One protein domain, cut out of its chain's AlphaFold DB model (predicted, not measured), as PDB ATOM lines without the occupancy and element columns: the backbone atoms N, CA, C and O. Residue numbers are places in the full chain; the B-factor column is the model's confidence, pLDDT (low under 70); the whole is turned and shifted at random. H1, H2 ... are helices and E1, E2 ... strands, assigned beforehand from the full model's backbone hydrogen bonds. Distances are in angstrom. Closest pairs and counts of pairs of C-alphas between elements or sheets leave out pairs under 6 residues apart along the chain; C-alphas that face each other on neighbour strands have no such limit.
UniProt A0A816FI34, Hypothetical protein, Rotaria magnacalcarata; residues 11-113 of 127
ATOM      1  N   GLY A  11     179.814 188.584 273.566       54.25
ATOM      2  CA  GLY A  11     180.777 189.688 273.689       54.25
ATOM      3  C   GLY A  11     180.188 190.919 274.381       54.25
ATOM      4  O   GLY A  11     180.766 191.414 275.341       54.25
ATOM      5  N   LEU A  12     178.994 191.341 273.953       53.75
ATOM      6  CA  LEU A  12     178.337 192.557 274.444       53.75
ATOM      7  C   LEU A  12     177.907 192.446 275.920       53.75
ATOM      8  O   LEU A  12     178.049 193.395 276.682       53.75
ATOM      9  N   HIS A  13     177.438 191.264 276.343       58.94
ATOM     10  CA  HIS A  13     177.058 191.013 277.738       58.94
ATOM     11  C   HIS A  13     178.280 191.028 278.674       58.94
ATOM     12  O   HIS A  13     178.211 191.571 279.770       58.94
ATOM     13  N   CYS A  14     179.426 190.508 278.218       57.31
ATOM     14  CA  CYS A  14     180.678 190.532 278.979       57.31
ATOM     15  C   CYS A  14     181.257 191.949 279.147       57.31
ATOM     16  O   CYS A  14     181.867 192.237 280.177       57.31
ATOM     17  N   GLU A  15     181.104 192.826 278.148       67.69
ATOM     18  CA  GLU A  15     181.558 194.224 278.223       67.69
ATOM     19  C   GLU A  15     180.732 195.022 279.242       67.69
ATOM     20  O   GLU A  15     181.297 195.686 280.110       67.69
ATOM     21  N   GLU A  16     179.405 194.877 279.207       71.44
ATOM     22  CA  GLU A  16     178.486 195.538 280.141       71.44
ATOM     23  C   GLU A  16     178.687 195.046 281.590       71.44
ATOM     24  O   GLU A  16     178.737 195.841 282.534       71.44
ATOM     25  N   GLU A  17     178.927 193.743 281.779       80.62
ATOM     26  CA  GLU A  17     179.313 193.171 283.075       80.62
ATOM     27  C   GLU A  17     180.662 193.715 283.582       80.62
ATOM     28  O   GLU A  17     180.827 193.966 284.781       80.62
ATOM     29  N   ALA A  18     181.645 193.912 282.698       83.88
ATOM     30  CA  ALA A  18     182.948 194.456 283.073       83.88
ATOM     31  C   ALA A  18     182.848 195.924 283.521       83.88
ATOM     32  O   ALA A  18     183.427 196.290 284.547       83.88
ATOM     33  N   GLU A  19     182.081 196.750 282.805       85.19
ATOM     34  CA  GLU A  19     181.806 198.137 283.195       85.19
ATOM     35  C   GLU A  19     181.104 198.216 284.554       85.19
ATOM     36  O   GLU A  19     181.473 199.031 285.408       85.19
ATOM     37  N   GLN A  20     180.130 197.334 284.792       87.44
ATOM     38  CA  GLN A  20     179.417 197.287 286.061       87.44
ATOM     39  C   GLN A  20     180.338 196.895 287.224       87.44
ATOM     40  O   GLN A  20     180.316 197.551 288.266       87.44
ATOM     41  N   ARG A  21     181.207 195.897 287.037       91.25
ATOM     42  CA  ARG A  21     182.198 195.493 288.052       91.25
ATOM     43  C   ARG A  21     183.201 196.602 288.361       91.25
ATOM     44  O   ARG A  21     183.573 196.790 289.519       91.25
ATOM     45  N   LEU A  22     183.629 197.361 287.349       91.31
ATOM     46  CA  LEU A  22     184.480 198.539 287.544       91.31
ATOM     47  C   LEU A  22     183.753 199.618 288.354       91.31
ATOM     48  O   LEU A  22     184.335 200.182 289.280       91.31
ATOM     49  N   LEU A  23     182.481 199.885 288.045       92.31
ATOM     50  CA  LEU A  23     181.669 200.830 288.807       92.31
ATOM     51  C   LEU A  23     181.527 200.392 290.270       92.31
ATOM     52  O   LEU A  23     181.701 201.220 291.160       92.31
ATOM     53  N   GLU A  24     181.236 199.118 290.526       95.00
ATOM     54  CA  GLU A  24     181.124 198.553 291.878       95.00
ATOM     55  C   GLU A  24     182.429 198.700 292.669       95.00
ATOM     56  O   GLU A  24     182.405 199.228 293.781       95.00
ATOM     57  N   HIS A  25     183.577 198.373 292.071       94.56
ATOM     58  CA  HIS A  25     184.882 198.574 292.708       94.56
ATOM     59  C   HIS A  25     185.133 200.050 293.067       94.56
ATOM     60  O   HIS A  25     185.564 200.369 294.175       94.56
ATOM     61  N   VAL A  26     184.822 200.986 292.161       93.06
ATOM     62  CA  VAL A  26     184.981 202.425 292.439       93.06
ATOM     63  C   VAL A  26     183.999 202.898 293.523       93.06
ATOM     64  O   VAL A  26     184.356 203.741 294.347       93.06
ATOM     65  N   ILE A  27     182.777 202.356 293.573       94.38
ATOM     66  CA  ILE A  27     181.806 202.634 294.646       94.38
ATOM     67  C   ILE A  27     182.358 202.195 296.008       94.38
ATOM     68  O   ILE A  27     182.231 202.941 296.987       94.38
ATOM     69  N   GLU A  28     182.963 201.010 296.087       94.25
ATOM     70  CA  GLU A  28     183.579 200.502 297.315       94.25
ATOM     71  C   GLU A  28     184.725 201.407 297.787       94.25
ATOM     72  O   GLU A  28     184.740 201.808 298.955       94.25
ATOM     73  N   GLU A  29     185.625 201.812 296.883       92.81
ATOM     74  CA  GLU A  29     186.706 202.763 297.185       92.81
ATOM     75  C   GLU A  29     186.171 204.088 297.757       92.81
ATOM     76  O   GLU A  29     186.656 204.573 298.785       92.81
ATOM     77  N   GLU A  30     185.154 204.680 297.119       91.31
ATOM     78  CA  GLU A  30     184.561 205.937 297.594       91.31
ATOM     79  C   GLU A  30     183.876 205.760 298.953       91.31
ATOM     80  O   GLU A  30     183.963 206.635 299.816       91.31
ATOM     81  N   THR A  31     183.243 204.613 299.193       91.31
ATOM     82  CA  THR A  31     182.606 204.311 300.480       91.31
ATOM     83  C   THR A  31     183.640 204.216 301.604       91.31
ATOM     84  O   THR A  31     183.457 204.820 302.665       91.31
ATOM     85  N   GLN A  32     184.759 203.523 301.373       91.88
ATOM     86  CA  GLN A  32     185.854 203.411 302.343       91.88
ATOM     87  C   GLN A  32     186.494 204.771 302.641       91.88
ATOM     88  O   GLN A  32     186.733 205.103 303.807       91.88
ATOM     89  N   TYR A  33     186.713 205.590 301.608       87.75
ATOM     90  CA  TYR A  33     187.204 206.959 301.764       87.75
ATOM     91  C   TYR A  33     186.296 207.775 302.699       87.75
ATOM     92  O   TYR A  33     186.769 208.388 303.662       87.75
ATOM     93  N   GLN A  34     184.979 207.729 302.470       84.25
ATOM     94  CA  GLN A  34     184.002 208.446 303.292       84.25
ATOM     95  C   GLN A  34     183.987 207.950 304.743       84.25
ATOM     96  O   GLN A  34     183.971 208.757 305.678       84.25
ATOM     97  N   GLN A  35     184.037 206.635 304.960       87.81
ATOM     98  CA  GLN A  35     184.091 206.049 306.302       87.81
ATOM     99  C   GLN A  35     185.356 206.467 307.063       87.81
ATOM    100  O   GLN A  35     185.269 206.872 308.225       87.81
ATOM    101  N   HIS A  36     186.522 206.424 306.409       87.69
ATOM    102  CA  HIS A  36     187.788 206.867 306.994       87.69
ATOM    103  C   HIS A  36     187.718 208.337 307.427       87.69
ATOM    104  O   HIS A  36     188.073 208.677 308.556       87.69
ATOM    105  N   HIS A  37     187.206 209.205 306.553       83.00
ATOM    106  CA  HIS A  37     187.113 210.639 306.812       83.00
ATOM    107  C   HIS A  37     186.143 210.971 307.956       83.00
ATOM    108  O   HIS A  37     186.453 211.810 308.808       83.00
ATOM    109  N   ARG A  38     185.000 210.267 308.023       80.06
ATOM    110  CA  ARG A  38     184.043 210.357 309.138       80.06
ATOM    111  C   ARG A  38     184.681 209.927 310.458       80.06
ATOM    112  O   ARG A  38     184.585 210.659 311.438       80.06
ATOM    113  N   ARG A  39     185.367 208.778 310.478       85.00
ATOM    114  CA  ARG A  39     186.008 208.238 311.688       85.00
ATOM    115  C   ARG A  39     187.109 209.152 312.230       85.00
ATOM    116  O   ARG A  39     187.267 209.251 313.441       85.00
ATOM    117  N   ASN A  40     187.833 209.837 311.348       82.81
ATOM    118  CA  ASN A  40     188.955 210.702 311.719       82.81
ATOM    119  C   ASN A  40     188.568 212.178 311.925       82.81
ATOM    120  O   ASN A  40     189.438 213.004 312.193       82.81
ATOM    121  N   GLY A  41     187.286 212.542 311.792       72.75
ATOM    122  CA  GLY A  41     186.813 213.909 312.041       72.75
ATOM    123  C   GLY A  41     187.410 214.972 311.105       72.75
ATOM    124  O   GLY A  41     187.532 216.137 311.493       72.75
ATOM    125  N   ILE A  42     187.778 214.594 309.875       70.06
ATOM    126  CA  ILE A  42     188.454 215.470 308.896       70.06
ATOM    127  C   ILE A  42     187.433 216.369 308.148       70.06
ATOM    128  O   ILE A  42     187.763 217.066 307.201       70.06
ATOM    129  N   SER A  43     186.167 216.444 308.576       59.81
ATOM    130  CA  SER A  43     185.067 217.149 307.875       59.81
ATOM    131  C   SER A  43     185.169 218.690 307.754       59.81
ATOM    132  O   SER A  43     184.168 219.338 307.472       59.81
ATOM    133  N   ARG A  44     186.323 219.329 307.987       53.59
ATOM    134  CA  ARG A  44     186.394 220.767 308.333       53.59
ATOM    135  C   ARG A  44     186.538 221.779 307.189       53.59
ATOM    136  O   ARG A  44     186.670 222.960 307.489       53.59
ATOM    137  N   VAL A  45     186.512 221.386 305.915       54.50
ATOM    138  CA  VAL A  45     186.815 222.345 304.825       54.50
ATOM    139  C   VAL A  45     185.572 222.874 304.097       54.50
ATOM    140  O   VAL A  45     185.617 223.973 303.553       54.50
ATOM    141  N   PHE A  46     184.430 222.176 304.137       54.16
ATOM    142  CA  PHE A  46     183.217 222.615 303.435       54.16
ATOM    143  C   PHE A  46     181.984 222.581 304.342       54.16
ATOM    144  O   PHE A  46     181.739 221.608 305.046       54.16
ATOM    145  N   SER A  47     181.172 223.638 304.294       56.50
ATOM    146  CA  SER A  47     179.951 223.812 305.098       56.50
ATOM    147  C   SER A  47     178.777 222.910 304.681       56.50
ATOM    148  O   SER A  47     177.641 223.154 305.086       56.50
ATOM    149  N   TYR A  48     178.999 221.935 303.797       61.44
ATOM    150  CA  TYR A  48     177.949 221.087 303.243       61.44
ATOM    151  C   TYR A  48     177.915 219.765 304.007       61.44
ATOM    152  O   TYR A  48     178.899 219.043 304.065       61.44
ATOM    153  N   SER A  49     176.778 219.464 304.629       72.38
ATOM    154  CA  SER A  49     176.664 218.373 305.608       72.38
ATOM    155  C   SER A  49     176.459 216.986 304.987       72.38
ATOM    156  O   SER A  49     176.451 215.991 305.711       72.38
ATOM    157  N   THR A  50     176.263 216.904 303.668       86.94
ATOM    158  CA  THR A  50     175.893 215.658 302.983       86.94
ATOM    159  C   THR A  50     176.706 215.501 301.701       86.94
ATOM    160  O   THR A  50     176.512 216.302 300.784       86.94
ATOM    161  N   PRO A  51     177.597 214.498 301.606       90.06
ATOM    162  CA  PRO A  51     178.336 214.222 300.379       90.06
ATOM    163  C   PRO A  51     177.398 213.743 299.264       90.06
ATOM    164  O   PRO A  51     176.273 213.297 299.519       90.06
ATOM    165  N   ALA A  52     177.863 213.819 298.017       92.88
ATOM    166  CA  ALA A  52     177.202 213.129 296.914       92.88
ATOM    167  C   ALA A  52     177.218 211.605 297.145       92.88
ATOM    168  O   ALA A  52     178.060 211.088 297.887       92.88
ATOM    169  N   SER A  53     176.287 210.877 296.527       93.44
ATOM    170  CA  SER A  53     176.240 209.421 296.663       93.44
ATOM    171  C   SER A  53     177.540 208.790 296.127       93.44
ATOM    172  O   SER A  53     178.083 209.267 295.123       93.44
ATOM    173  N   PRO A  54     178.062 207.709 296.743       93.75
ATOM    174  CA  PRO A  54     179.247 207.017 296.229       93.75
ATOM    175  C   PRO A  54     179.086 206.590 294.767       93.75
ATOM    176  O   PRO A  54     180.023 206.700 293.982       93.75
ATOM    177  N   ARG A  55     177.870 206.191 294.370       94.19
ATOM    178  CA  ARG A  55     177.521 205.845 292.985       94.19
ATOM    179  C   ARG A  55     177.656 207.035 292.040       94.19
ATOM    180  O   ARG A  55     178.216 206.882 290.956       94.19
ATOM    181  N   PHE A  56     177.196 208.217 292.445       94.75
ATOM    182  CA  PHE A  56     177.380 209.439 291.667       94.75
ATOM    183  C   PHE A  56     178.866 209.775 291.496       94.75
ATOM    184  O   PHE A  56     179.320 210.014 290.376       94.75
ATOM    185  N   ILE A  57     179.639 209.751 292.588       94.25
ATOM    186  CA  ILE A  57     181.081 210.045 292.565       94.25
ATOM    187  C   ILE A  57     181.835 209.023 291.703       94.25
ATOM    188  O   ILE A  57     182.702 209.404 290.917       94.25
ATOM    189  N   ALA A  58     181.475 207.743 291.787       94.44
ATOM    190  CA  ALA A  58     182.085 206.687 290.991       94.44
ATOM    191  C   ALA A  58     181.848 206.890 289.488       94.44
ATOM    192  O   ALA A  58     182.797 206.903 288.707       94.44
ATOM    193  N   ARG A  59     180.604 207.170 289.077       94.00
ATOM    194  CA  ARG A  59     180.289 207.521 287.678       94.00
ATOM    195  C   ARG A  59     181.030 208.776 287.223       94.00
ATOM    196  O   ARG A  59     181.529 208.835 286.101       94.00
ATOM    197  N   PHE A  60     181.131 209.771 288.102       94.75
ATOM    198  CA  PHE A  60     181.900 210.979 287.838       94.75
ATOM    199  C   PHE A  60     183.394 210.680 287.626       94.75
ATOM    200  O   PHE A  60     183.998 211.272 286.734       94.75
ATOM    201  N   ARG A  61     183.987 209.728 288.363       93.88
ATOM    202  CA  ARG A  61     185.383 209.306 288.150       93.88
ATOM    203  C   ARG A  61     185.617 208.640 286.798       93.88
ATOM    204  O   ARG A  61     186.680 208.822 286.214       93.88
ATOM    205  N   LEU A  62     184.633 207.892 286.309       91.75
ATOM    206  CA  LEU A  62     184.753 207.141 285.060       91.75
ATOM    207  C   LEU A  62     184.654 208.030 283.811       91.75
ATOM    208  O   LEU A  62     185.291 207.729 282.808       91.75
ATOM    209  N   GLY A  63     183.910 209.141 283.859       91.44
ATOM    210  CA  GLY A  63     183.711 209.970 282.658       91.44
ATOM    211  C   GLY A  63     183.237 211.404 282.883       91.44
ATOM    212  O   GLY A  63     182.843 212.079 281.937       91.44
ATOM    213  N   GLY A  64     183.254 211.905 284.117       91.44
ATOM    214  CA  GLY A  64     182.789 213.251 284.468       91.44
ATOM    215  C   GLY A  64     183.759 214.385 284.122       91.44
ATOM    216  O   GLY A  64     183.578 215.506 284.599       91.44
ATOM    217  N   TYR A  65     184.792 214.112 283.326       94.38
ATOM    218  CA  TYR A  65     185.863 215.051 283.018       94.38
ATOM    219  C   TYR A  65     185.994 215.317 281.517       94.38
ATOM    220  O   TYR A  65     185.555 214.543 280.671       94.38
ATOM    221  N   LYS A  66     186.626 216.443 281.192       94.12
ATOM    222  CA  LYS A  66     187.002 216.868 279.842       94.12
ATOM    223  C   LYS A  66     188.416 217.440 279.877       94.12
ATOM    224  O   LYS A  66     188.842 217.966 280.904       94.12
ATOM    225  N   ILE A  67     189.140 217.355 278.764       93.25
ATOM    226  CA  ILE A  67     190.460 217.985 278.624       93.25
ATOM    227  C   ILE A  67     190.263 219.472 278.324       93.25
ATOM    228  O   ILE A  67     189.421 219.836 277.504       93.25
ATOM    229  N   ILE A  68     191.026 220.330 278.996       88.88
ATOM    230  CA  ILE A  68     191.011 221.777 278.770       88.88
ATOM    231  C   ILE A  68     191.538 222.072 277.361       88.88
ATOM    232  O   ILE A  68     192.698 221.793 277.052       88.88
ATOM    233  N   SER A  69     190.665 222.635 276.524       90.06
ATOM    234  CA  SER A  69     190.976 223.168 275.196       90.06
ATOM    235  C   SER A  69     191.330 224.655 275.271       90.06
ATOM    236  O   SER A  69     191.168 225.292 276.314       90.06
ATOM    237  N   ASN A  70     191.772 225.224 274.148       86.19
ATOM    238  CA  ASN A  70     192.180 226.628 274.062       86.19
ATOM    239  C   ASN A  70     191.076 227.614 274.504       86.19
ATOM    240  O   ASN A  70     191.374 228.625 275.125       86.19
ATOM    241  N   ASP A  71     189.798 227.283 274.287       83.44
ATOM    242  CA  ASP A  71     188.636 228.122 274.655       83.44
ATOM    243  C   ASP A  71     188.341 228.163 276.168       83.44
ATOM    244  O   ASP A  71     187.436 228.861 276.641       83.44
ATOM    245  N   MET A  72     189.045 227.333 276.937       80.44
ATOM    246  CA  MET A  72     188.900 227.198 278.386       80.44
ATOM    247  C   MET A  72     190.123 227.720 279.146       80.44
ATOM    248  O   MET A  72     190.051 227.830 280.370       80.44
ATOM    249  N   VAL A  73     191.212 228.039 278.440       75.12
ATOM    250  CA  VAL A  73     192.422 228.643 279.014       75.12
ATOM    251  C   VAL A  73     192.056 230.003 279.619       75.12
ATOM    252  O   VAL A  73     191.155 230.678 279.128       75.12
ATOM    253  N   ASP A  74     192.676 230.351 280.746       77.44
ATOM    254  CA  ASP A  74     192.438 231.577 281.534       77.44
ATOM    255  C   ASP A  74     191.090 231.664 282.275       77.44
ATOM    256  O   ASP A  74     190.851 232.604 283.040       77.44
ATOM    257  N   LYS A  75     190.201 230.668 282.144       87.69
ATOM    258  CA  LYS A  75     189.071 230.545 283.080       87.69
ATOM    259  C   LYS A  75     189.601 230.187 284.463       87.69
ATOM    260  O   LYS A  75     190.504 229.368 284.594       87.69
ATOM    261  N   LYS A  76     188.988 230.740 285.511       92.62
ATOM    262  CA  LYS A  76     189.369 230.468 286.904       92.62
ATOM    263  C   LYS A  76     188.514 229.384 287.533       92.62
ATOM    264  O   LYS A  76     187.287 229.421 287.445       92.62
ATOM    265  N   CYS A  77     189.149 228.457 288.243       95.31
ATOM    266  CA  CYS A  77     188.440 227.562 289.140       95.31
ATOM    267  C   CYS A  77     188.096 228.307 290.433       95.31
ATOM    268  O   CYS A  77     188.978 228.675 291.200       95.31
ATOM    269  N   SER A  78     186.809 228.483 290.731       93.12
ATOM    270  CA  SER A  78     186.376 229.193 291.945       93.12
ATOM    271  C   SER A  78     186.558 228.402 293.251       93.12
ATOM    272  O   SER A  78     186.240 228.925 294.314       93.12
ATOM    273  N   ILE A  79     187.067 227.164 293.188       94.12
ATOM    274  CA  ILE A  79     187.395 226.352 294.373       94.12
ATOM    275  C   ILE A  79     188.827 226.633 294.847       94.12
ATOM    276  O   ILE A  79     189.022 226.917 296.022       94.12
ATOM    277  N   CYS A  80     189.823 226.557 293.955       95.06
ATOM    278  CA  CYS A  80     191.233 226.794 294.301       95.06
ATOM    279  C   CYS A  80     191.740 228.196 293.929       95.06
ATOM    280  O   CYS A  80     192.844 228.558 294.317       95.06
ATOM    281  N   LEU A  81     190.940 228.985 293.203       94.50
ATOM    282  CA  LEU A  81     191.264 230.331 292.707       94.50
ATOM    283  C   LEU A  81     192.413 230.385 291.684       94.50
ATOM    284  O   LEU A  81     192.891 231.471 291.355       94.50
ATOM    285  N   GLU A  82     192.807 229.233 291.139       95.00
ATOM    286  CA  GLU A  82     193.807 229.109 290.077       95.00
ATOM    287  C   GLU A  82     193.167 229.011 288.685       95.00
ATOM    288  O   GLU A  82     192.017 228.580 288.528       95.00
ATOM    289  N   ASP A  83     193.941 229.378 287.665       94.50
ATOM    290  CA  ASP A  83     193.541 229.279 286.263       94.50
ATOM    291  C   ASP A  83     193.496 227.817 285.781       94.50
ATOM    292  O   ASP A  83     194.259 226.943 286.215       94.50
ATOM    293  N   LEU A  84     192.595 227.545 284.842       92.81
ATOM    294  CA  LEU A  84     192.540 226.301 284.088       92.81
ATOM    295  C   LEU A  84     193.674 226.288 283.054       92.81
ATOM    296  O   LEU A  84     193.761 227.179 282.209       92.81
ATOM    297  N   LYS A  85     194.536 225.267 283.102       90.31
ATOM    298  CA  LYS A  85     195.699 225.152 282.207       90.31
ATOM    299  C   LYS A  85     195.465 224.111 281.115       90.31
ATOM    300  O   LYS A  85     194.798 223.103 281.342       90.31
ATOM    301  N   LEU A  86     196.063 224.327 279.942       89.81
ATOM    302  CA  LEU A  86     196.051 223.348 278.851       89.81
ATOM    303  C   LEU A  86     196.518 221.970 279.330       89.81
ATOM    304  O   LEU A  86     197.398 221.860 280.185       89.81
ATOM    305  N   HIS A  87     195.926 220.924 278.751       85.88
ATOM    306  CA  HIS A  87     196.195 219.516 279.069       85.88
ATOM    307  C   HIS A  87     195.825 219.074 280.495       85.88
ATOM    308  O   HIS A  87     196.062 217.924 280.856       85.88
ATOM    309  N   GLN A  88     195.211 219.939 281.306       91.19
ATOM    310  CA  GLN A  88     194.572 219.523 282.551       91.19
ATOM    311  C   GLN A  88     193.125 219.080 282.306       91.19
ATOM    312  O   GLN A  88     192.518 219.370 281.271       91.19
ATOM    313  N   PHE A  89     192.555 218.392 283.295       95.00
ATOM    314  CA  PHE A  89     191.158 217.982 283.277       95.00
ATOM    315  C   PHE A  89     190.269 218.984 284.013       95.00
ATOM    316  O   PHE A  89     190.548 219.384 285.148       95.00
ATOM    317  N   PHE A  90     189.147 219.324 283.393       95.44
ATOM    318  CA  PHE A  90     188.068 220.084 284.006       95.44
ATOM    319  C   PHE A  90     186.790 219.258 284.059       95.44
ATOM    320  O   PHE A  90     186.628 218.274 283.338       95.44
ATOM    321  N   ALA A  91     185.864 219.686 284.900       96.00
ATOM    322  CA  ALA A  91     184.535 219.122 284.986       96.00
ATOM    323  C   ALA A  91     183.490 220.231 285.066       96.00
ATOM    324  O   ALA A  91     183.784 221.358 285.475       96.00
ATOM    325  N   GLN A  92     182.267 219.901 284.656       95.38
ATOM    326  CA  GLN A  92     181.128 220.806 284.724       95.38
ATOM    327  C   GLN A  92     180.085 220.225 285.663       95.38
ATOM    328  O   GLN A  92     179.669 219.077 285.506       95.38
ATOM    329  N   TRP A  93     179.644 221.029 286.622       95.38
ATOM    330  CA  TRP A  93     178.541 220.647 287.487       95.38
ATOM    331  C   TRP A  93     177.263 220.481 286.652       95.38
ATOM    332  O   TRP A  93     177.016 221.327 285.784       95.38
ATOM    333  N   PRO A  94     176.424 219.460 286.910       94.31
ATOM    334  CA  PRO A  94     175.165 219.240 286.194       94.31
ATOM    335  C   PRO A  94     174.069 220.233 286.629       94.31
ATOM    336  O   PRO A  94     172.979 219.850 287.026       94.31
ATOM    337  N   CYS A  95     174.372 221.528 286.594       95.94
ATOM    338  CA  CYS A  95     173.421 222.621 286.761       95.94
ATOM    339  C   CYS A  95     173.196 223.327 285.417       95.94
ATOM    340  O   CYS A  95     174.041 223.235 284.527       95.94
ATOM    341  N   GLU A  96     172.124 224.110 285.303       95.19
ATOM    342  CA  GLU A  96     171.773 224.860 284.086       95.19
ATOM    343  C   GLU A  96     172.938 225.704 283.533       95.19
ATOM    344  O   GLU A  96     173.271 225.613 282.353       95.19
ATOM    345  N   ALA A  97     173.646 226.429 284.406       94.81
ATOM    346  CA  ALA A  97     174.793 227.267 284.042       94.81
ATOM    347  C   ALA A  97     176.101 226.492 283.749       94.81
ATOM    348  O   ALA A  97     177.106 227.105 283.399       94.81
ATOM    349  N   LYS A  98     176.122 225.159 283.922       94.56
ATOM    350  CA  LYS A  98     177.296 224.280 283.721       94.56
ATOM    351  C   LYS A  98     178.594 224.815 284.352       94.56
ATOM    352  O   LYS A  98     179.645 224.886 283.703       94.56
ATOM    353  N   HIS A  99     178.520 225.188 285.630       95.88
ATOM    354  CA  HIS A  99     179.657 225.725 286.381       95.88
ATOM    355  C   HIS A  99     180.887 224.821 286.280       95.88
ATOM    356  O   HIS A  99     180.793 223.613 286.484       95.88
ATOM    357  N   THR A 100     182.031 225.421 285.953       95.38
ATOM    358  CA  THR A 100     183.252 224.714 285.561       95.38
ATOM    359  C   THR A 100     184.328 224.815 286.642       95.38
ATOM    360  O   THR A 100     184.548 225.884 287.205       95.38
ATOM    361  N   PHE A 101     185.019 223.706 286.907       96.25
ATOM    362  CA  PHE A 101     186.088 223.604 287.904       96.25
ATOM    363  C   PHE A 101     187.183 222.652 287.407       96.25
ATOM    364  O   PHE A 101     186.928 221.849 286.506       96.25
ATOM    365  N   HIS A 102     188.372 222.656 288.023       97.06
ATOM    366  CA  HIS A 102     189.291 221.527 287.839       97.06
ATOM    367  C   HIS A 102     188.605 220.234 288.275       97.06
ATOM    368  O   HIS A 102     187.879 220.212 289.274       97.06
ATOM    369  N   TYR A 103     188.875 219.147 287.558       96.62
ATOM    370  CA  TYR A 103     188.286 217.843 287.849       96.62
ATOM    371  C   TYR A 103     188.524 217.414 289.307       96.62
ATOM    372  O   TYR A 103     187.581 217.050 290.004       96.62
ATOM    373  N   HIS A 104     189.759 217.544 289.803       95.12
ATOM    374  CA  HIS A 104     190.099 217.182 291.183       95.12
ATOM    375  C   HIS A 104     189.390 218.067 292.220       95.12
ATOM    376  O   HIS A 104     188.886 217.573 293.226       95.12
ATOM    377  N   CYS A 105     189.293 219.371 291.951       95.56
ATOM    378  CA  CYS A 105     188.586 220.315 292.813       95.56
ATOM    379  C   CYS A 105     187.095 219.962 292.913       95.56
ATOM    380  O   CYS A 105     186.544 219.921 294.013       95.56
ATOM    381  N   MET A 106     186.451 219.642 291.785       95.38
ATOM    382  CA  MET A 106     185.056 219.198 291.771       95.38
ATOM    383  C   MET A 106     184.871 217.832 292.439       95.38
ATOM    384  O   MET A 106     183.912 217.663 293.188       95.38
ATOM    385  N   LEU A 107     185.788 216.879 292.234       94.50
ATOM    386  CA  LEU A 107     185.758 215.573 292.901       94.50
ATOM    387  C   LEU A 107     185.785 215.726 294.428       94.50
ATOM    388  O   LEU A 107     184.975 215.125 295.133       94.50
ATOM    389  N   ASN A 108     186.680 216.571 294.943       92.31
ATOM    390  CA  ASN A 108     186.767 216.856 296.373       92.31
ATOM    391  C   ASN A 108     185.515 217.579 296.886       92.31
ATOM    392  O   ASN A 108     185.024 217.256 297.965       92.31
ATOM    393  N   ALA A 109     184.960 218.508 296.101       92.44
ATOM    394  CA  ALA A 109     183.704 219.166 296.443       92.44
ATOM    395  C   ALA A 109     182.547 218.160 296.543       92.44
ATOM    396  O   ALA A 109     181.814 218.204 297.522       92.44
ATOM    397  N   LEU A 110     182.425 217.213 295.605       93.06
ATOM    398  CA  LEU A 110     181.405 216.153 295.629       93.06
ATOM    399  C   LEU A 110     181.555 215.215 296.833       93.06
ATOM    400  O   LEU A 110     180.561 214.806 297.438       93.06
ATOM    401  N   ARG A 111     182.799 214.905 297.212       90.62
ATOM    402  CA  ARG A 111     183.119 214.116 298.411       90.62
ATOM    403  C   ARG A 111     182.772 214.830 299.711       90.62
ATOM    404  O   ARG A 111     182.585 214.149 300.714       90.62
ATOM    405  N   ALA A 112     182.704 216.157 299.703       88.06
ATOM    406  CA  ALA A 112     182.341 216.949 300.869       88.06
ATOM    407  C   ALA A 112     180.862 217.366 300.869       88.06
ATOM    408  O   ALA A 112     180.272 217.527 301.929       88.06
ATOM    409  N   GLY A 113     180.248 217.535 299.696       90.88
ATOM    410  CA  GLY A 113     178.912 218.091 299.548       90.88
ATOM    411  C   GLY A 113     178.236 217.710 298.233       90.88
ATOM    412  O   GLY A 113     178.852 217.684 297.174       90.88
TER     413      GLY A 113
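This is residues 11 to 113 of the 127 residues of the protein "Hypothetical protein" of Rotaria magnacalcarata (UniProt A0A816FI34). A small hairpin of strands, E1 and E2, leads straight into a short helix, H3; H2 lies beside H3, and the long helix H1 crosses H2 on the side away from the hairpin, with residues 11 to 18 sticking out free. Two long loops, residues 40 to 53 and 64 to 88, join these parts. The printed part has 103 residues, with three named helices and two named strands in the order H1, H2, E1, E2, H3; the sheet E1 - E2 is antiparallel and the class is mostly helix. It is only just loose, close to compact, with a radius of gyration of the C-alphas of 15.5 A and spans of 42 by 42 by 25 A.

E1 is residues 89 to 92, 10.5 A long, and E2 residues 100 to 102, 7.2 A. H3 is residues 103 to 112, 14.3 A, ending at C-alpha 112 (182.341, 216.949, 300.869). H2 is residues 54 to 63, 14.6 A. H1 is residues 11 to 39, 42.6 A, beginning at C-alpha 11 (180.777, 189.688, 273.689).

E1 and E2 form an antiparallel hairpin at 149 degrees, with N 91 and O 101 at 2.9 A, within hydrogen-bond range. Residues 66 to 67 pair antiparallel with residues 89 to 90 of E1. The closest C-alphas of E1 and H3, Phe 90 and Tyr 103, are 4.5 A apart. H3 touches H2, closest C-alphas Ile 57 and Leu 110 at 6.8 A, at a shallow tilt of 4 degrees, opposite ways. H2 touches residues 23 to 31 of H1, closest C-alphas Ile 27 and Pro 54 at 5.3 A, at a steep tilt of 55 degrees. H1 is apart from E1 and E2. In H1, H2 and H3 every O i to N i+4 pair is within hydrogen-bond range.

The C-alphas farthest apart, Gly 11 and Arg 44, are 46.9 A apart. The printed part has no cut. The links H1 to H2 and H2 to E1 are long. Residues 11 to 15 and 43 to 48 have pLDDT under 70.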